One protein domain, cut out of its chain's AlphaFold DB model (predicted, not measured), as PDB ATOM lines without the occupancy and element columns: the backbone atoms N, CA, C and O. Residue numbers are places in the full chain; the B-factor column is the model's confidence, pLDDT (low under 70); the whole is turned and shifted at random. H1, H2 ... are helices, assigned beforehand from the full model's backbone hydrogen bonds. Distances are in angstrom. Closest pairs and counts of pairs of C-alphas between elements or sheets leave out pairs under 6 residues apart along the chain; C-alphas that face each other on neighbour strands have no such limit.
ATOM      1  N   GLY A   2     216.247 139.467 249.520       68.62
ATOM      2  CA  GLY A   2     215.604 140.742 249.842       68.62
ATOM      3  C   GLY A   2     214.171 140.817 249.295       68.62
ATOM      4  O   GLY A   2     213.817 140.105 248.358       68.62
ATOM      5  N   LYS A   3     213.331 141.705 249.851       67.44
ATOM      6  CA  LYS A   3     211.954 141.951 249.355       67.44
ATOM      7  C   LYS A   3     211.902 142.240 247.843       67.44
ATOM      8  O   LYS A   3     210.911 141.902 247.209       67.44
ATOM      9  N   LYS A   4     212.964 142.836 247.289       69.56
ATOM     10  CA  LYS A   4     213.109 143.159 245.864       69.56
ATOM     11  C   LYS A   4     213.332 141.909 244.997       69.56
ATOM     12  O   LYS A   4     212.563 141.697 244.075       69.56
ATOM     13  N   GLU A   5     214.254 141.019 245.378       66.44
ATOM     14  CA  GLU A   5     214.474 139.733 244.681       66.44
ATOM     15  C   GLU A   5     213.219 138.857 244.667       66.44
ATOM     16  O   GLU A   5     212.861 138.310 243.635       66.44
ATOM     17  N   ARG A   6     212.485 138.777 245.787       69.62
ATOM     18  CA  ARG A   6     211.221 138.017 245.826       69.62
ATOM     19  C   ARG A   6     210.145 138.609 244.911       69.62
ATOM     20  O   ARG A   6     209.312 137.867 244.397       69.62
ATOM     21  N   ALA A   7     210.126 139.931 244.739       66.25
ATOM     22  CA  ALA A   7     209.187 140.602 243.842       66.25
ATOM     23  C   ALA A   7     209.565 140.392 242.367       66.25
ATOM     24  O   ALA A   7     208.679 140.164 241.542       66.25
ATOM     25  N   ASP A   8     210.861 140.417 242.056       71.19
ATOM     26  CA  ASP A   8     211.386 140.179 240.711       71.19
ATOM     27  C   ASP A   8     211.201 138.709 240.287       71.19
ATOM     28  O   ASP A   8     210.709 138.449 239.186       71.19
ATOM     29  N   ASP A   9     211.429 137.752 241.192       73.75
ATOM     30  CA  ASP A   9     211.157 136.326 240.960       73.75
ATOM     31  C   ASP A   9     209.665 136.043 240.765       73.75
ATOM     32  O   ASP A   9     209.274 135.343 239.829       73.75
ATOM     33  N   ALA A  10     208.796 136.640 241.588       69.25
ATOM     34  CA  ALA A  10     207.349 136.502 241.428       69.25
ATOM     35  C   ALA A  10     206.852 137.104 240.100       69.25
ATOM     36  O   ALA A  10     205.903 136.597 239.494       69.25
ATOM     37  N   LYS A  11     207.484 138.184 239.628       72.12
ATOM     38  CA  LYS A  11     207.185 138.804 238.330       72.12
ATOM     39  C   LYS A  11     207.653 137.919 237.171       72.12
ATOM     40  O   LYS A  11     206.897 137.749 236.215       72.12
ATOM     41  N   SER A  12     208.835 137.316 237.290       72.81
ATOM     42  CA  SER A  12     209.385 136.359 236.323       72.81
ATOM     43  C   SER A  12     208.519 135.098 236.209       72.81
ATOM     44  O   SER A  12     208.098 134.729 235.113       72.81
ATOM     45  N   GLN A  13     208.123 134.503 237.339       72.50
ATOM     46  CA  GLN A  13     207.234 133.335 237.370       72.50
ATOM     47  C   GLN A  13     205.848 133.636 236.783       72.50
ATOM     48  O   GLN A  13     205.313 132.836 236.016       72.50
ATOM     49  N   LYS A  14     205.273 134.813 237.072       71.62
ATOM     50  CA  LYS A  14     204.012 135.253 236.447       71.62
ATOM     51  C   LYS A  14     204.148 135.446 234.937       71.62
ATOM     52  O   LYS A  14     203.221 135.102 234.205       71.62
ATOM     53  N   ALA A  15     205.269 135.990 234.466       69.69
ATOM     54  CA  ALA A  15     205.534 136.157 233.040       69.69
ATOM     55  C   ALA A  15     205.689 134.801 232.332       69.69
ATOM     56  O   ALA A  15     205.070 134.591 231.291       69.69
ATOM     57  N   ALA A  16     206.424 133.861 232.934       70.62
ATOM     58  CA  ALA A  16     206.590 132.502 232.424       70.62
ATOM     59  C   ALA A  16     205.256 131.740 232.363       70.62
ATOM     60  O   ALA A  16     204.899 131.227 231.306       70.62
ATOM     61  N   ALA A  17     204.456 131.768 233.436       69.75
ATOM     62  CA  ALA A  17     203.137 131.130 233.466       69.75
ATOM     63  C   ALA A  17     202.154 131.753 232.456       69.75
ATOM     64  O   ALA A  17     201.335 131.057 231.856       69.75
ATOM     65  N   LYS A  18     202.234 133.073 232.233       70.81
ATOM     66  CA  LYS A  18     201.448 133.761 231.197       70.81
ATOM     67  C   LYS A  18     201.890 133.350 229.789       70.81
ATOM     68  O   LYS A  18     201.030 133.151 228.933       70.81
ATOM     69  N   LYS A  19     203.200 133.209 229.553       67.75
ATOM     70  CA  LYS A  19     203.766 132.720 228.287       67.75
ATOM     71  C   LYS A  19     203.337 131.277 228.018       67.75
ATOM     72  O   LYS A  19     202.842 130.997 226.938       67.75
ATOM     73  N   GLU A  20     203.420 130.400 229.014       71.56
ATOM     74  CA  GLU A  20     203.008 128.996 228.908       71.56
ATOM     75  C   GLU A  20     201.507 128.844 228.621       71.56
ATOM     76  O   GLU A  20     201.130 128.122 227.700       71.56
ATOM     77  N   ARG A  21     200.645 129.602 229.320       70.81
ATOM     78  CA  ARG A  21     199.202 129.649 229.018       70.81
ATOM     79  C   ARG A  21     198.917 130.111 227.590       70.81
ATOM     80  O   ARG A  21     198.054 129.537 226.936       70.81
ATOM     81  N   ARG A  22     199.634 131.127 227.099       66.62
ATOM     82  CA  ARG A  22     199.493 131.622 225.719       66.62
ATOM     83  C   ARG A  22     199.955 130.591 224.693       66.62
ATOM     84  O   ARG A  22     199.258 130.391 223.707       66.62
ATOM     85  N   THR A  23     201.059 129.893 224.951       66.19
ATOM     86  CA  THR A  23     201.538 128.793 224.103       66.19
ATOM     87  C   THR A  23     200.523 127.652 224.040       66.19
ATOM     88  O   THR A  23     200.201 127.192 222.950       66.19
ATOM     89  N   GLN A  24     199.958 127.236 225.179       65.81
ATOM     90  CA  GLN A  24     198.909 126.209 225.218       65.81
ATOM     91  C   GLN A  24     197.634 126.664 224.494       65.81
ATOM     92  O   GLN A  24     197.026 125.886 223.765       65.81
ATOM     93  N   GLN A  25     197.240 127.931 224.650       65.19
ATOM     94  CA  GLN A  25     196.091 128.504 223.947       65.19
ATOM     95  C   GLN A  25     196.323 128.586 222.431       65.19
ATOM     96  O   GLN A  25     195.397 128.340 221.668       65.19
ATOM     97  N   ALA A  26     197.549 128.885 221.995       65.50
ATOM     98  CA  ALA A  26     197.926 128.902 220.586       65.50
ATOM     99  C   ALA A  26     197.961 127.499 219.963       65.50
ATOM    100  O   ALA A  26     197.529 127.319 218.830       65.50
ATOM    101  N   GLN A  27     198.445 126.503 220.708       64.94
ATOM    102  CA  GLN A  27     198.478 125.104 220.269       64.94
ATOM    103  C   GLN A  27     197.080 124.478 220.190       64.94
ATOM    104  O   GLN A  27     196.837 123.644 219.323       64.94
ATOM    105  N   ASN A  28     196.165 124.902 221.062       64.75
ATOM    106  CA  ASN A  28     194.789 124.410 221.116       64.75
ATOM    107  C   ASN A  28     193.792 125.309 220.369       64.75
ATOM    108  O   ASN A  28     192.591 125.188 220.601       64.75
ATOM    109  N   ASP A  29     194.262 126.226 219.520       66.06
ATOM    110  CA  ASP A  29     193.401 127.163 218.799       66.06
ATOM    111  C   ASP A  29     192.525 126.411 217.770       66.06
ATOM    112  O   ASP A  29     193.033 125.953 216.739       66.06
ATOM    113  N   PRO A  30     191.201 126.272 218.003       64.50
ATOM    114  CA  PRO A  30     190.324 125.515 217.112       64.50
ATOM    115  C   PRO A  30     190.066 126.244 215.788       64.50
ATOM    116  O   PRO A  30     189.444 125.676 214.889       64.50
ATOM    117  N   THR A  31     190.532 127.490 215.650       68.00
ATOM    118  CA  THR A  31     190.246 128.346 214.500       68.00
ATOM    119  C   THR A  31     190.779 127.740 213.205       68.00
ATOM    120  O   THR A  31     190.060 127.722 212.211       68.00
ATOM    121  N   VAL A  32     191.993 127.178 213.198       64.75
ATOM    122  CA  VAL A  32     192.594 126.617 211.973       64.75
ATOM    123  C   VAL A  32     191.863 125.345 211.496       64.75
ATOM    124  O   VAL A  32     191.484 125.295 210.318       64.75
ATOM    125  N   PRO A  33     191.578 124.341 212.355       65.31
ATOM    126  CA  PRO A  33     190.748 123.197 211.970       65.31
ATOM    127  C   PRO A  33     189.330 123.587 211.536       65.31
ATOM    128  O   PRO A  33     188.861 123.107 210.504       65.31
ATOM    129  N   ALA A  34     188.658 124.479 212.274       65.75
ATOM    130  CA  ALA A  34     187.295 124.905 211.957       65.75
ATOM    131  C   ALA A  34     187.225 125.597 210.590       65.75
ATOM    132  O   ALA A  34     186.365 125.293 209.765       65.75
ATOM    133  N   LEU A  35     188.184 126.475 210.312       68.56
ATOM    134  CA  LEU A  35     188.293 127.179 209.045       68.56
ATOM    135  C   LEU A  35     188.581 126.225 207.877       68.56
ATOM    136  O   LEU A  35     187.945 126.328 206.832       68.56
ATOM    137  N   THR A  36     189.480 125.255 208.071       68.25
ATOM    138  CA  THR A  36     189.803 124.237 207.057       68.25
ATOM    139  C   THR A  36     188.573 123.403 206.702       68.25
ATOM    140  O   THR A  36     188.259 123.237 205.524       68.25
ATOM    141  N   VAL A  37     187.831 122.929 207.709       68.88
ATOM    142  CA  VAL A  37     186.580 122.183 207.503       68.88
ATOM    143  C   VAL A  37     185.550 123.040 206.771       68.88
ATOM    144  O   VAL A  37     184.922 122.564 205.829       68.88
ATOM    145  N   THR A  38     185.413 124.311 207.153       67.44
ATOM    146  CA  THR A  38     184.421 125.204 206.542       67.44
ATOM    147  C   THR A  38     184.758 125.506 205.080       67.44
ATOM    148  O   THR A  38     183.871 125.462 204.234       67.44
ATOM    149  N   VAL A  39     186.036 125.714 204.745       70.00
ATOM    150  CA  VAL A  39     186.488 125.936 203.360       70.00
ATOM    151  C   VAL A  39     186.274 124.692 202.497       70.00
ATOM    152  O   VAL A  39     185.715 124.801 201.407       70.00
ATOM    153  N   VAL A  40     186.663 123.505 202.976       73.56
ATOM    154  CA  VAL A  40     186.464 122.243 202.239       73.56
ATOM    155  C   VAL A  40     184.976 121.974 202.018       73.56
ATOM    156  O   VAL A  40     184.569 121.625 200.910       73.56
ATOM    157  N   PHE A  41     184.154 122.184 203.047       70.88
ATOM    158  CA  PHE A  41     182.710 122.012 202.950       70.88
ATOM    159  C   PHE A  41     182.077 123.022 201.987       70.88
ATOM    160  O   PHE A  41     181.255 122.636 201.160       70.88
ATOM    161  N   ALA A  42     182.495 124.289 202.029       66.81
ATOM    162  CA  ALA A  42     181.983 125.323 201.138       66.81
ATOM    163  C   ALA A  42     182.356 125.062 199.667       66.81
ATOM    164  O   ALA A  42     181.499 125.183 198.796       66.81
ATOM    165  N   ILE A  43     183.590 124.621 199.386       67.50
ATOM    166  CA  ILE A  43     184.015 124.203 198.036       67.50
ATOM    167  C   ILE A  43     183.200 122.991 197.563       67.50
ATOM    168  O   ILE A  43     182.730 122.969 196.426       67.50
ATOM    169  N   GLY A  44     182.980 122.004 198.437       70.69
ATOM    170  CA  GLY A  44     182.117 120.861 198.141       70.69
ATOM    171  C   GLY A  44     180.683 121.283 197.807       70.69
ATOM    172  O   GLY A  44     180.107 120.789 196.839       70.69
ATOM    173  N   LEU A  45     180.124 122.246 198.546       66.38
ATOM    174  CA  LEU A  45     178.771 122.755 198.313       66.38
ATOM    175  C   LEU A  45     178.644 123.479 196.968       66.38
ATOM    176  O   LEU A  45     177.639 123.309 196.287       66.38
ATOM    177  N   VAL A  46     179.667 124.239 196.563       64.81
ATOM    178  CA  VAL A  46     179.720 124.910 195.253       64.81
ATOM    179  C   VAL A  46     179.654 123.884 194.124       64.81
ATOM    180  O   VAL A  46     178.823 124.022 193.230       64.81
ATOM    181  N   ILE A  47     180.455 122.818 194.201       65.75
ATOM    182  CA  ILE A  47     180.485 121.747 193.188       65.75
ATOM    183  C   ILE A  47     179.133 121.025 193.105       65.75
ATOM    184  O   ILE A  47     178.668 120.681 192.023       65.75
ATOM    185  N   VAL A  48     178.489 120.805 194.250       67.75
ATOM    186  CA  VAL A  48     177.205 120.096 194.324       67.75
ATOM    187  C   VAL A  48     176.020 121.008 193.971       67.75
ATOM    188  O   VAL A  48     174.967 120.512 193.563       67.75
ATOM    189  N   SER A  49     176.170 122.333 194.079       64.56
ATOM    190  CA  SER A  49     175.073 123.284 193.866       64.56
ATOM    191  C   SER A  49     174.501 123.257 192.447       64.56
ATOM    192  O   SER A  49     173.280 123.315 192.289       64.56
ATOM    193  N   ASP A  50     175.354 123.034 191.445       61.12
ATOM    194  CA  ASP A  50     174.956 122.869 190.041       61.12
ATOM    195  C   ASP A  50     174.164 121.577 189.784       61.12
ATOM    196  O   ASP A  50     173.505 121.469 188.752       61.12
ATOM    197  N   LEU A  51     174.217 120.602 190.700       63.69
ATOM    198  CA  LEU A  51     173.551 119.303 190.565       63.69
ATOM    199  C   LEU A  51     172.260 119.214 191.383       63.69
ATOM    200  O   LEU A  51     171.274 118.663 190.902       63.69
ATOM    201  N   LEU A  52     172.256 119.734 192.616       63.09
ATOM    202  CA  LEU A  52     171.131 119.562 193.547       63.09
ATOM    203  C   LEU A  52     170.184 120.760 193.623       63.09
ATOM    204  O   LEU A  52     169.049 120.596 194.064       63.09
ATOM    205  N   PHE A  53     170.621 121.953 193.211       70.06
ATOM    206  CA  PHE A  53     169.851 123.182 193.412       70.06
ATOM    207  C   PHE A  53     169.517 123.922 192.116       70.06
ATOM    208  O   PHE A  53     169.182 125.102 192.182       70.06
ATOM    209  N   GLN A  54     169.569 123.276 190.945       78.00
ATOM    210  CA  GLN A  54     169.152 123.936 189.703       78.00
ATOM    211  C   GLN A  54     167.692 124.401 189.761       78.00
ATOM    212  O   GLN A  54     166.771 123.631 190.020       78.00
ATOM    213  N   SER A  55     167.494 125.675 189.453       78.44
ATOM    214  CA  SER A  55     166.212 126.320 189.222       78.44
ATOM    215  C   SER A  55     165.979 126.418 187.719       78.44
ATOM    216  O   SER A  55     166.721 127.095 187.007       78.44
ATOM    217  N   GLN A  56     164.920 125.765 187.238       75.75
ATOM    218  CA  GLN A  56     164.487 125.882 185.841       75.75
ATOM    219  C   GLN A  56     164.056 127.321 185.515       75.75
ATOM    220  O   GLN A  56     164.336 127.810 184.427       75.75
ATOM    221  N   THR A  57     163.448 128.022 186.479       76.56
ATOM    222  CA  THR A  57     162.990 129.414 186.342       76.56
ATOM    223  C   THR A  57     164.147 130.401 186.181       76.56
ATOM    224  O   THR A  57     164.040 131.360 185.427       76.56
ATOM    225  N   GLU A  58     165.266 130.172 186.874       79.06
ATOM    226  CA  GLU A  58     166.440 131.059 186.815       79.06
ATOM    227  C   GLU A  58     167.504 130.585 185.804       79.06
ATOM    228  O   GLU A  58     168.486 131.293 185.547       79.06
ATOM    229  N   GLY A  59     167.353 129.367 185.266       76.44
ATOM    230  CA  GLY A  59     168.337 128.707 184.402       76.44
ATOM    231  C   GLY A  59     169.690 128.443 185.082       76.44
ATOM    232  O   GLY A  59     170.707 128.357 184.397       76.44
ATOM    233  N   ARG A  60     169.722 128.399 186.421       81.38
ATOM    234  CA  ARG A  60     170.926 128.297 187.278       81.38
ATOM    235  C   ARG A  60     170.551 127.840 188.689       81.38
ATOM    236  O   ARG A  60     169.382 127.585 188.948       81.38
ATOM    237  N   ALA A  61     171.504 127.769 189.619       80.50
ATOM    238  CA  ALA A  61     171.212 127.453 191.020       80.50
ATOM    239  C   ALA A  61     170.164 128.406 191.646       80.50
ATOM    240  O   ALA A  61     170.235 129.622 191.481       80.50
ATOM    241  N   HIS A  62     169.204 127.856 192.392       88.31
ATOM    242  CA  HIS A  62     168.115 128.595 193.031       88.31
ATOM    243  C   HIS A  62     168.647 129.671 193.988       88.31
ATOM    244  O   HIS A  62     169.562 129.405 194.773       88.31
ATOM    245  N   PHE A  63     168.030 130.859 193.997       91.19
ATOM    246  CA  PHE A  63     168.455 132.001 194.822       91.19
ATOM    247  C   PHE A  63     168.770 131.644 196.285       91.19
ATOM    248  O   PHE A  63     169.858 131.949 196.758       91.19
ATOM    249  N   PHE A  64     167.877 130.954 197.007       89.69
ATOM    250  CA  PHE A  64     168.137 130.568 198.406       89.69
ATOM    251  C   PHE A  64     169.355 129.654 198.602       89.69
ATOM    252  O   PHE A  64     170.057 129.796 199.602       89.69
ATOM    253  N   ALA A  65     169.642 128.751 197.659       87.12
ATOM    254  CA  ALA A  65     170.850 127.932 197.723       87.12
ATOM    255  C   ALA A  65     172.097 128.802 197.519       87.12
ATOM    256  O   ALA A  65     173.051 128.711 198.290       87.12
ATOM    257  N   ARG A  66     172.051 129.719 196.542       89.44
ATOM    258  CA  ARG A  66     173.116 130.702 196.313       89.44
ATOM    259  C   ARG A  66     173.318 131.626 197.519       89.44
ATOM    260  O   ARG A  66     174.455 131.876 197.894       89.44
ATOM    261  N   LEU A  67     172.242 132.076 198.169       92.00
ATOM    262  CA  LEU A  67     172.281 132.912 199.374       92.00
ATOM    263  C   LEU A  67     172.902 132.171 200.566       92.00
ATOM    264  O   LEU A  67     173.695 132.746 201.307       92.00
ATOM    265  N   PHE A  68     172.585 130.887 200.736       87.56
ATOM    266  CA  PHE A  68     173.224 130.060 201.757       87.56
ATOM    267  C   PHE A  68     174.728 129.895 201.488       87.56
ATOM    268  O   PHE A  68     175.540 130.124 202.388       87.56
ATOM    269  N   CYS A  69     175.111 129.581 200.242       86.75
ATOM    270  CA  CYS A  69     176.516 129.544 199.825       86.75
ATOM    271  C   CYS A  69     177.213 130.882 200.079       86.75
ATOM    272  O   CYS A  69     178.318 130.899 200.611       86.75
ATOM    273  N   PHE A  70     176.551 131.992 199.752       91.12
ATOM    274  CA  PHE A  70     177.046 133.342 199.975       91.12
ATOM    275  C   PHE A  70     177.388 133.604 201.432       91.12
ATOM    276  O   PHE A  70     178.516 133.996 201.719       91.12
ATOM    277  N   MET A  71     176.463 133.336 202.355       90.44
ATOM    278  CA  MET A  71     176.704 133.555 203.782       90.44
ATOM    279  C   MET A  71     177.858 132.692 204.305       90.44
ATOM    280  O   MET A  71     178.698 133.166 205.073       90.44
ATOM    281  N   LEU A  72     177.922 131.429 203.870       86.38
ATOM    282  CA  LEU A  72     178.965 130.497 204.284       86.38
ATOM    283  C   LEU A  72     180.343 130.917 203.757       86.38
ATOM    284  O   LEU A  72     181.305 130.974 204.525       86.38
ATOM    285  N   LEU A  73     180.447 131.218 202.462       88.12
ATOM    286  CA  LEU A  73     181.696 131.614 201.813       88.12
ATOM    287  C   LEU A  73     182.192 132.968 202.321       88.12
ATOM    288  O   LEU A  73     183.386 133.095 202.581       88.12
ATOM    289  N   GLU A  74     181.297 133.933 202.543       91.44
ATOM    290  CA  GLU A  74     181.656 135.248 203.087       91.44
ATOM    291  C   GLU A  74     182.308 135.108 204.467       91.44
ATOM    292  O   GLU A  74     183.399 135.625 204.710       91.44
ATOM    293  N   SER A  75     181.698 134.311 205.351       87.31
ATOM    294  CA  SER A  75     182.262 134.027 206.674       87.31
ATOM    295  C   SER A  75     183.587 133.259 206.586       87.31
ATOM    296  O   SER A  75     184.528 133.554 207.326       87.31
ATOM    297  N   SER A  76     183.675 132.267 205.697       87.06
ATOM    298  CA  SER A  76     184.817 131.347 205.611       87.06
ATOM    299  C   SER A  76     186.041 132.002 204.988       87.06
ATOM    300  O   SER A  76     187.111 132.029 205.596       87.06
ATOM    301  N   PHE A  77     185.888 132.549 203.782       90.06
ATOM    302  CA  PHE A  77     186.972 133.229 203.086       90.06
ATOM    303  C   PHE A  77     187.357 134.509 203.818       90.06
ATOM    304  O   PHE A  77     188.548 134.744 204.020       90.06
ATOM    305  N   GLY A  78     186.378 135.283 204.301       91.38
ATOM    306  CA  GLY A  78     186.645 136.486 205.080       91.38
ATOM    307  C   GLY A  78     187.523 136.196 206.298       91.38
ATOM    308  O   GLY A  78     188.552 136.848 206.489       91.38
ATOM    309  N   SER A  79     187.187 135.158 207.070       89.62
ATOM    310  CA  SER A  79     187.992 134.733 208.224       89.62
ATOM    311  C   SER A  79     189.372 134.222 207.806       89.62
ATOM    312  O   SER A  79     190.374 134.628 208.391       89.62
ATOM    313  N   LEU A  80     189.456 133.384 206.769       88.69
ATOM    314  CA  LEU A  80     190.713 132.781 206.318       88.69
ATOM    315  C   LEU A  80     191.743 133.832 205.934       88.69
ATOM    316  O   LEU A  80     192.855 133.846 206.465       88.69
ATOM    317  N   PHE A  81     191.367 134.732 205.035       92.75
ATOM    318  CA  PHE A  81     192.285 135.747 204.547       92.75
ATOM    319  C   PHE A  81     192.598 136.795 205.620       92.75
ATOM    320  O   PHE A  81     193.737 137.258 205.689       92.75
ATOM    321  N   SER A  82     191.650 137.114 206.512       93.94
ATOM    322  CA  SER A  82     191.915 137.986 207.669       93.94
ATOM    323  C   SER A  82     193.018 137.423 208.566       93.94
ATOM    324  O   SER A  82     193.918 138.157 208.971       93.94
ATOM    325  N   LEU A  83     192.973 136.119 208.857       91.44
ATOM    326  CA  LEU A  83     193.966 135.448 209.700       91.44
ATOM    327  C   LEU A  83     195.330 135.354 209.023       91.44
ATOM    328  O   LEU A  83     196.346 135.552 209.688       91.44
ATOM    329  N   ILE A  84     195.357 135.097 207.712       91.25
ATOM    330  CA  ILE A  84     196.595 135.089 206.924       91.25
ATOM    331  C   ILE A  84     197.262 136.467 206.976       91.25
ATOM    332  O   ILE A  84     198.457 136.549 207.251       91.25
ATOM    333  N   LEU A  85     196.505 137.549 206.756       95.38
ATOM    334  CA  LEU A  85     197.066 138.903 206.733       95.38
ATOM    335  C   LEU A  85     197.351 139.481 208.125       95.38
ATOM    336  O   LEU A  85     198.201 140.362 208.250       95.38
ATOM    337  N   LEU A  86     196.734 138.960 209.187       93.44
ATOM    338  CA  LEU A  86     197.076 139.342 210.558       93.44
ATOM    339  C   LEU A  86     198.534 139.004 210.915       93.44
ATOM    340  O   LEU A  86     199.187 139.773 211.623       93.44
ATOM    341  N   GLN A  87     199.073 137.888 210.413       90.62
ATOM    342  CA  GLN A  87     200.425 137.435 210.769       90.62
ATOM    343  C   GLN A  87     201.537 138.412 210.336       90.62
ATOM    344  O   GLN A  87     202.314 138.835 211.197       90.62
ATOM    345  N   PRO A  88     201.628 138.850 209.061       92.06
ATOM    346  CA  PRO A  88     202.608 139.863 208.678       92.06
ATOM    347  C   PRO A  88     202.355 141.205 209.376       92.06
ATOM    348  O   PRO A  88     203.316 141.900 209.700       92.06
ATOM    349  N   ALA A  89     201.102 141.559 209.684       93.19
ATOM    350  CA  ALA A  89     200.795 142.786 210.420       93.19
ATOM    351  C   ALA A  89     201.407 142.786 211.828       93.19
ATOM    352  O   ALA A  89     202.008 143.780 212.234       93.19
ATOM    353  N   ARG A  90     201.309 141.661 212.553       91.31
ATOM    354  CA  ARG A  90     201.953 141.474 213.866       91.31
ATOM    355  C   ARG A  90     203.464 141.673 213.778       91.31
ATOM    356  O   ARG A  90     204.024 142.371 214.617       91.31
ATOM    357  N   TRP A  91     204.103 141.126 212.744       89.25
ATOM    358  CA  TRP A  91     205.540 141.293 212.514       89.25
ATOM    359  C   TRP A  91     205.930 142.750 212.214       89.25
ATOM    360  O   TRP A  91     206.894 143.257 212.787       89.25
ATOM    361  N   LEU A  92     205.155 143.450 211.377       89.69
ATOM    362  CA  LEU A  92     205.415 144.844 210.998       89.69
ATOM    363  C   LEU A  92     205.379 145.801 212.196       89.69
ATOM    364  O   LEU A  92     206.206 146.709 212.286       89.69
ATOM    365  N   VAL A  93     204.440 145.596 213.126       88.50
ATOM    366  CA  VAL A  93     204.254 146.483 214.287       88.50
ATOM    367  C   VAL A  93     204.942 145.992 215.557       88.50
ATOM    368  O   VAL A  93     204.840 146.664 216.580       88.50
ATOM    369  N   ALA A  94     205.651 144.857 215.524       85.50
ATOM    370  CA  ALA A  94     206.256 144.236 216.710       85.50
ATOM    371  C   ALA A  94     207.191 145.182 217.487       85.50
ATOM    372  O   ALA A  94     207.298 145.105 218.709       85.50
ATOM    373  N   TRP A  95     207.843 146.100 216.773       79.88
ATOM    374  CA  TRP A  95     208.816 147.059 217.305       79.88
ATOM    375  C   TRP A  95     208.186 148.389 217.748       79.88
ATOM    376  O   TRP A  95     208.882 149.263 218.261       79.88
ATOM    377  N   MET A  96     206.887 148.574 217.505       81.50
ATOM    378  CA  MET A  96     206.165 149.818 217.765       81.50
ATOM    379  C   MET A  96     205.426 149.774 219.118       81.50
ATOM    380  O   MET A  96     205.134 148.693 219.635       81.50
ATOM    381  N   PRO A  97     205.075 150.929 219.715       70.44
ATOM    382  CA  PRO A  97     204.295 150.976 220.954       70.44
ATOM    383  C   PRO A  97     202.954 150.229 220.842       70.44
ATOM    384  O   PRO A  97     202.143 150.512 219.967       70.44
ATOM    385  N   GLY A  98     202.697 149.266 221.733       66.62
ATOM    386  CA  GLY A  98     201.497 148.413 221.660       66.62
ATOM    387  C   GLY A  98     201.612 147.234 220.678       66.62
ATOM    388  O   GLY A  98     200.688 146.425 220.571       66.62
ATOM    389  N   GLY A  99     202.759 147.105 220.003       70.12
ATOM    390  CA  GLY A  99     203.180 145.889 219.323       70.12
ATOM    391  C   GLY A  99     203.369 144.741 220.308       70.12
ATOM    392  O   GLY A  99     203.773 144.940 221.457       70.12
ATOM    393  N   VAL A 100     203.049 143.530 219.865       66.00
ATOM    394  CA  VAL A 100     203.412 142.325 220.606       66.00
ATOM    395  C   VAL A 100     204.830 141.944 220.191       66.00
ATOM    396  O   VAL A 100     205.128 141.941 218.997       66.00
ATOM    397  N   ALA A 101     205.703 141.664 221.160       64.38
ATOM    398  CA  ALA A 101     207.088 141.315 220.875       64.38
ATOM    399  C   ALA A 101     207.157 140.062 219.985       64.38
ATOM    400  O   ALA A 101     206.398 139.112 220.178       64.38
ATOM    401  N   ALA A 102     208.062 140.069 219.002       60.56
ATOM    402  CA  ALA A 102     208.162 139.015 217.989       60.56
ATOM    403  C   ALA A 102     208.501 137.622 218.566       60.56
ATOM    404  O   ALA A 102     208.324 136.618 217.881       60.56
ATOM    405  N   ASP A 103     208.989 137.555 219.808       61.34
ATOM    406  CA  ASP A 103     209.320 136.328 220.538       61.34
ATOM    407  C   ASP A 103     208.157 135.779 221.396       61.34
ATOM    408  O   ASP A 103     208.294 134.724 222.034       61.34
ATOM    409  N   GLU A 104     207.008 136.468 221.435       69.81
ATOM    410  CA  GLU A 104     205.787 135.939 222.039       69.81
ATOM    411  C   GLU A 104     205.082 134.963 221.084       69.81
ATOM    412  O   GLU A 104     204.734 135.297 219.954       69.81
ATOM    413  N   VAL A 105     204.807 133.748 221.570       70.50
ATOM    414  CA  VAL A 105     203.955 132.782 220.865       70.50
ATOM    415  C   VAL A 105     202.502 133.240 220.995       70.50
ATOM    416  O   VAL A 105     201.963 133.299 222.104       70.50
ATOM    417  N   LEU A 106     201.880 133.572 219.866       78.38
ATOM    418  CA  LEU A 106     200.485 134.000 219.782       78.38
ATOM    419  C   LEU A 106     199.609 132.924 219.131       78.38
ATOM    420  O   LEU A 106     200.109 132.158 218.304       78.38
ATOM    421  N   PRO A 107     198.307 132.869 219.475       81.81
ATOM    422  CA  PRO A 107     197.353 132.057 218.731       81.81
ATOM    423  C   PRO A 107     197.272 132.510 217.275       81.81
ATOM    424  O   PRO A 107     197.605 133.652 216.938       81.81
ATOM    425  N   TRP A 108     196.815 131.610 216.408       80.81
ATOM    426  CA  TRP A 108     196.592 131.933 215.000       80.81
ATOM    427  C   TRP A 108     195.474 132.969 214.864       80.81
ATOM    428  O   TRP A 108     195.604 133.922 214.092       80.81
ATOM    429  N   GLY A 109     194.423 132.813 215.672       84.38
ATOM    430  CA  GLY A 109     193.336 133.763 215.839       84.38
ATOM    431  C   GLY A 109     193.772 135.130 216.389       84.38
ATOM    432  O   GLY A 109     194.831 135.255 217.021       84.38
ATOM    433  N   PRO A 110     192.956 136.176 216.175       87.31
ATOM    434  CA  PRO A 110     193.165 137.468 216.808       87.31
ATOM    435  C   PRO A 110     192.999 137.360 218.326       87.31
ATOM    436  O   PRO A 110     192.158 136.613 218.827       87.31
ATOM    437  N   ILE A 111     193.796 138.126 219.068       86.88
ATOM    438  CA  ILE A 111     193.621 138.271 220.520       86.88
ATOM    439  C   ILE A 111     192.717 139.468 220.831       86.88
ATOM    440  O   ILE A 111     192.593 140.387 220.027       86.88
ATOM    441  N   GLU A 112     192.128 139.495 222.028       84.62
ATOM    442  CA  GLU A 112     191.181 140.539 222.456       84.62
ATOM    443  C   GLU A 112     191.711 141.964 222.217       84.62
ATOM    444  O   GLU A 112     191.011 142.810 221.665       84.62
ATOM    445  N   THR A 113     192.987 142.214 222.523       85.88
ATOM    446  CA  THR A 113     193.623 143.528 222.345       85.88
ATOM    447  C   THR A 113     193.804 143.945 220.883       85.88
ATOM    448  O   THR A 113     194.127 145.097 220.625       85.88
ATOM    449  N   GLU A 114     193.627 143.051 219.911       89.81
ATOM    450  CA  GLU A 114     193.678 143.368 218.475       89.81
ATOM    451  C   GLU A 114     192.301 143.756 217.919       89.81
ATOM    452  O   GLU A 114     192.215 144.399 216.874       89.81
ATOM    453  N   GLN A 115     191.226 143.411 218.632       86.75
ATOM    454  CA  GLN A 115     189.838 143.591 218.190       86.75
ATOM    455  C   GLN A 115     189.059 144.612 219.025       86.75
ATOM    456  O   GLN A 115     187.841 144.715 218.901       86.75
ATOM    457  N   VAL A 116     189.749 145.386 219.863       90.38
ATOM    458  CA  VAL A 116     189.112 146.430 220.665       90.38
ATOM    459  C   VAL A 116     188.500 147.522 219.784       90.38
ATOM    460  O   VAL A 116     189.107 147.994 218.820       90.38
ATOM    461  N   SER A 117     187.292 147.943 220.154       87.19
ATOM    462  CA  SER A 117     186.594 149.097 219.577       87.19
ATOM    463  C   SER A 117     186.910 150.402 220.310       87.19
ATOM    464  O   SER A 117     186.620 151.471 219.790       87.19
ATOM    465  N   ASN A 118     187.541 150.333 221.484       90.94
ATOM    466  CA  ASN A 118     188.161 151.462 222.164       90.94
ATOM    467  C   ASN A 118     189.299 150.974 223.072       90.94
ATOM    468  O   ASN A 118     189.125 150.028 223.836       90.94
ATOM    469  N   GLU A 119     190.439 151.658 223.061       89.00
ATOM    470  CA  GLU A 119     191.480 151.461 224.066       89.00
ATOM    471  C   GLU A 119     191.232 152.353 225.284       89.00
ATOM    472  O   GLU A 119     191.483 153.557 225.263       89.00
ATOM    473  N   ARG A 154     195.273 153.044 219.044       92.62
ATOM    474  CA  ARG A 154     196.611 153.315 218.528       92.62
ATOM    475  C   ARG A 154     196.742 152.861 217.082       92.62
ATOM    476  O   ARG A 154     196.120 151.883 216.653       92.62
ATOM    477  N   GLY A 155     197.627 153.527 216.354       92.94
ATOM    478  CA  GLY A 155     198.014 153.200 214.988       92.94
ATOM    479  C   GLY A 155     198.504 151.760 214.849       92.94
ATOM    480  O   GLY A 155     198.181 151.096 213.867       92.94
ATOM    481  N   THR A 156     199.197 151.216 215.855       91.75
ATOM    482  CA  THR A 156     199.630 149.805 215.845       91.75
ATOM    483  C   THR A 156     198.475 148.804 215.865       91.75
ATOM    484  O   THR A 156     198.531 147.780 215.179       91.75
ATOM    485  N   ILE A 157     197.402 149.087 216.608       93.25
ATOM    486  CA  ILE A 157     196.181 148.270 216.594       93.25
ATOM    487  C   ILE A 157     195.447 148.467 215.272       93.25
ATOM    488  O   ILE A 157     195.105 147.483 214.615       93.25
ATOM    489  N   ARG A 158     195.276 149.721 214.841       95.06
ATOM    490  CA  ARG A 158     194.635 150.051 213.567       95.06
ATOM    491  C   ARG A 158     195.332 149.378 212.384       95.06
ATOM    492  O   ARG A 158     194.652 148.874 211.494       95.06
ATOM    493  N   MET A 159     196.660 149.280 212.376       95.38
ATOM    494  CA  MET A 159     197.402 148.577 211.326       95.38
ATOM    495  C   MET A 159     197.030 147.094 211.273       95.38
ATOM    496  O   MET A 159     196.679 146.597 210.207       95.38
ATOM    497  N   LYS A 160     196.987 146.399 212.415       95.00
ATOM    498  CA  LYS A 160     196.527 144.998 212.468       95.00
ATOM    499  C   LYS A 160     195.084 144.855 211.974       95.00
ATOM    500  O   LYS A 160     194.808 144.000 211.136       95.00
ATOM    501  N   GLN A 161     194.191 145.743 212.410       96.06
ATOM    502  CA  GLN A 161     192.795 145.771 211.959       96.06
ATOM    503  C   GLN A 161     192.667 146.040 210.453       96.06
ATOM    504  O   GLN A 161     191.789 145.481 209.804       96.06
ATOM    505  N   THR A 162     193.555 146.855 209.883       97.81
ATOM    506  CA  THR A 162     193.604 147.162 208.443       97.81
ATOM    507  C   THR A 162     194.019 145.959 207.627       97.81
ATOM    508  O   THR A 162     193.376 145.663 206.628       97.81
ATOM    509  N   PHE A 163     195.028 145.216 208.072       97.62
ATOM    510  CA  PHE A 163     195.430 143.978 207.411       97.62
ATOM    511  C   PHE A 163     194.346 142.903 207.505       97.62
ATOM    512  O   PHE A 163     194.045 142.254 206.508       97.62
ATOM    513  N   MET A 164     193.706 142.753 208.668       97.19
ATOM    514  CA  MET A 164     192.553 141.859 208.799       97.19
ATOM    515  C   MET A 164     191.426 142.275 207.850       97.19
ATOM    516  O   MET A 164     190.896 141.437 207.131       97.19
ATOM    517  N   ARG A 165     191.100 143.571 207.783       97.75
ATOM    518  CA  ARG A 165     190.057 144.081 206.887       97.75
ATOM    519  C   ARG A 165     190.420 143.899 205.409       97.75
ATOM    520  O   ARG A 165     189.567 143.495 204.631       97.75
ATOM    521  N   ALA A 166     191.681 144.098 205.032       98.56
ATOM    522  CA  ALA A 166     192.179 143.774 203.695       98.56
ATOM    523  C   ALA A 166     191.997 142.282 203.373       98.56
ATOM    524  O   ALA A 166     191.602 141.923 202.268       98.56
ATOM    525  N   GLY A 167     192.236 141.411 204.356       97.69
ATOM    526  CA  GLY A 167     192.036 139.975 204.224       97.69
ATOM    527  C   GLY A 167     190.563 139.650 204.007       97.69
ATOM    528  O   GLY A 167     190.220 138.967 203.048       97.69
ATOM    529  N   ALA A 168     189.678 140.222 204.823       97.00
ATOM    530  CA  ALA A 168     188.241 140.108 204.619       97.00
ATOM    531  C   ALA A 168     187.826 140.560 203.209       97.00
ATOM    532  O   ALA A 168     187.043 139.874 202.565       97.00
ATOM    533  N   ALA A 169     188.358 141.678 202.702       98.06
ATOM    534  CA  ALA A 169     188.078 142.187 201.354       98.06
ATOM    535  C   ALA A 169     188.519 141.226 200.239       98.06
ATOM    536  O   ALA A 169     187.769 141.003 199.287       98.06
ATOM    537  N   LEU A 170     189.691 140.596 200.377       97.38
ATOM    538  CA  LEU A 170     190.104 139.503 199.489       97.38
ATOM    539  C   LEU A 170     189.129 138.323 199.572       97.38
ATOM    540  O   LEU A 170     188.771 137.750 198.546       97.38
ATOM    541  N   GLY A 171     188.650 138.003 200.775       94.81
ATOM    542  CA  GLY A 171     187.632 136.981 200.987       94.81
ATOM    543  C   GLY A 171     186.324 137.268 200.251       94.81
ATOM    544  O   GLY A 171     185.844 136.389 199.533       94.81
ATOM    545  N   SER A 172     185.796 138.493 200.343       96.38
ATOM    546  CA  SER A 172     184.596 138.914 199.606       96.38
ATOM    547  C   SER A 172     184.808 138.833 198.090       96.38
ATOM    548  O   SER A 172     183.941 138.347 197.369       96.38
ATOM    549  N   LEU A 173     185.981 139.233 197.579       96.25
ATOM    550  CA  LEU A 173     186.316 139.104 196.153       96.25
ATOM    551  C   LEU A 173     186.355 137.638 195.696       96.25
ATOM    552  O   LEU A 173     185.796 137.309 194.649       96.25
ATOM    553  N   CYS A 174     186.971 136.749 196.480       93.69
ATOM    554  CA  CYS A 174     186.978 135.311 196.205       93.69
ATOM    555  C   CYS A 174     185.563 134.720 196.240       93.69
ATOM    556  O   CYS A 174     185.215 133.920 195.372       93.69
ATOM    557  N   ASN A 175     184.736 135.138 197.200       92.94
ATOM    558  CA  ASN A 175     183.334 134.739 197.283       92.94
ATOM    559  C   ASN A 175     182.571 135.167 196.017       92.94
ATOM    560  O   ASN A 175     181.924 134.344 195.370       92.94
ATOM    561  N   MET A 176     182.727 136.424 195.591       94.00
ATOM    562  CA  MET A 176     182.095 136.931 194.369       94.00
ATOM    563  C   MET A 176     182.600 136.240 193.104       94.00
ATOM    564  O   MET A 176     181.808 135.994 192.199       94.00
ATOM    565  N   ALA A 177     183.882 135.877 193.029       92.12
ATOM    566  CA  ALA A 177     184.398 135.087 191.914       92.12
ATOM    567  C   ALA A 177     183.697 133.722 191.835       92.12
ATOM    568  O   ALA A 177     183.271 133.303 190.762       92.12
ATOM    569  N   VAL A 178     183.516 133.050 192.973       88.81
ATOM    570  CA  VAL A 178     182.816 131.763 193.026       88.81
ATOM    571  C   VAL A 178     181.340 131.920 192.657       88.81
ATOM    572  O   VAL A 178     180.870 131.274 191.724       88.81
ATOM    573  N   LEU A 179     180.606 132.796 193.340       89.56
ATOM    574  CA  LEU A 179     179.166 132.935 193.128       89.56
ATOM    575  C   LEU A 179     178.837 133.562 191.778       89.56
ATOM    576  O   LEU A 179     178.072 132.991 191.015       89.56
ATOM    577  N   SER A 180     179.414 134.719 191.460       91.31
ATOM    578  CA  SER A 180     179.063 135.433 190.235       91.31
ATOM    579  C   SER A 180     179.646 134.743 189.008       91.31
ATOM    580  O   SER A 180     178.933 134.503 188.040       91.31
ATOM    581  N   VAL A 181     180.939 134.410 189.012       89.38
ATOM    582  CA  VAL A 181     181.600 133.936 187.785       89.38
ATOM    583  C   VAL A 181     181.391 132.440 187.576       89.38
ATOM    584  O   VAL A 181     181.085 132.032 186.456       89.38
ATOM    585  N   LEU A 182     181.531 131.615 188.619       85.25
ATOM    586  CA  LEU A 182     181.445 130.157 188.465       85.25
ATOM    587  C   LEU A 182     180.004 129.640 188.521       85.25
ATOM    588  O   LEU A 182     179.631 128.843 187.659       85.25
ATOM    589  N   ILE A 183     179.198 130.105 189.482       85.19
ATOM    590  CA  ILE A 183     177.811 129.637 189.664       85.19
ATOM    591  C   ILE A 183     176.844 130.423 188.769       85.19
ATOM    592  O   ILE A 183     176.110 129.841 187.975       85.19
ATOM    593  N   ASP A 184     176.873 131.757 188.828       86.75
ATOM    594  CA  ASP A 184     175.942 132.606 188.074       86.75
ATOM    595  C   ASP A 184     176.367 132.810 186.615       86.75
ATOM    596  O   ASP A 184     175.586 133.334 185.815       86.75
ATOM    597  N   ARG A 185     177.598 132.427 186.248       87.62
ATOM    598  CA  ARG A 185     178.178 132.649 184.909       87.62
ATOM    599  C   ARG A 185     178.087 134.113 184.462       87.62
ATOM    600  O   ARG A 185     177.923 134.415 183.281       87.62
ATOM    601  N   ARG A 186     178.191 135.029 185.424       90.38
ATOM    602  CA  ARG A 186     178.153 136.482 185.266       90.38
ATOM    603  C   ARG A 186     179.547 137.076 185.469       90.38
ATOM    604  O   ARG A 186     180.185 136.788 186.487       90.38
TER     605      ARG A 186
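What this domain is: This is residues 2 to 119 and 154 to 186 of the 424 residues of the protein "Hypothetical protein" of Phaeocystis antarctica (UniProt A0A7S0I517). H3 and H4 pack along each other, and H2 folds back beside H3, making a bundle of three up-and-down helices. H1 leads away beyond it as a long arm, and residues 2 to 18 stick out. The printed part has 151 residues, 107 of them in the named helices H1, H2, H3, H4 in that order along the chain, with no named strand; its class is all helix, and the whole is loose, with a radius of gyration of the C-alphas of 21.4 A and spans of 83 by 29 by 22 A.

Where its parts are: H3, residues 63 to 93, is 43.2 A long. H4, residues 155 to 183, 40.1 A, ends at C-alpha 183 (177.811, 129.637, 189.664). H2 is residues 31 to 52. H1, residues 3 to 27, 36.2 A, begins at C-alpha 3 (211.954, 141.951, 249.355).

How they stand to each other: H3 and H4 touch, closest C-alphas Ser 82 and Gly 167, 4.0 A, opposite ways at a shallow tilt of 32 degrees, only just short of steep. H2 and H3 form a hairpin, closest C-alphas Val 39 and Ser 76, 6.1 A. H1 is apart from H2, H3 and H4. Each O i to N i+4 pair is within hydrogen-bond range in H1 and H4, 16 of 18 in H2, 25 of 27 in H3.

The domain as a whole: Residues 120 to 153 are not printed; C-alphas 119 and 154 are 7.8 A apart. No link printed whole is long. pLDDT is under 70 in 43 residues, among them 22 to 38.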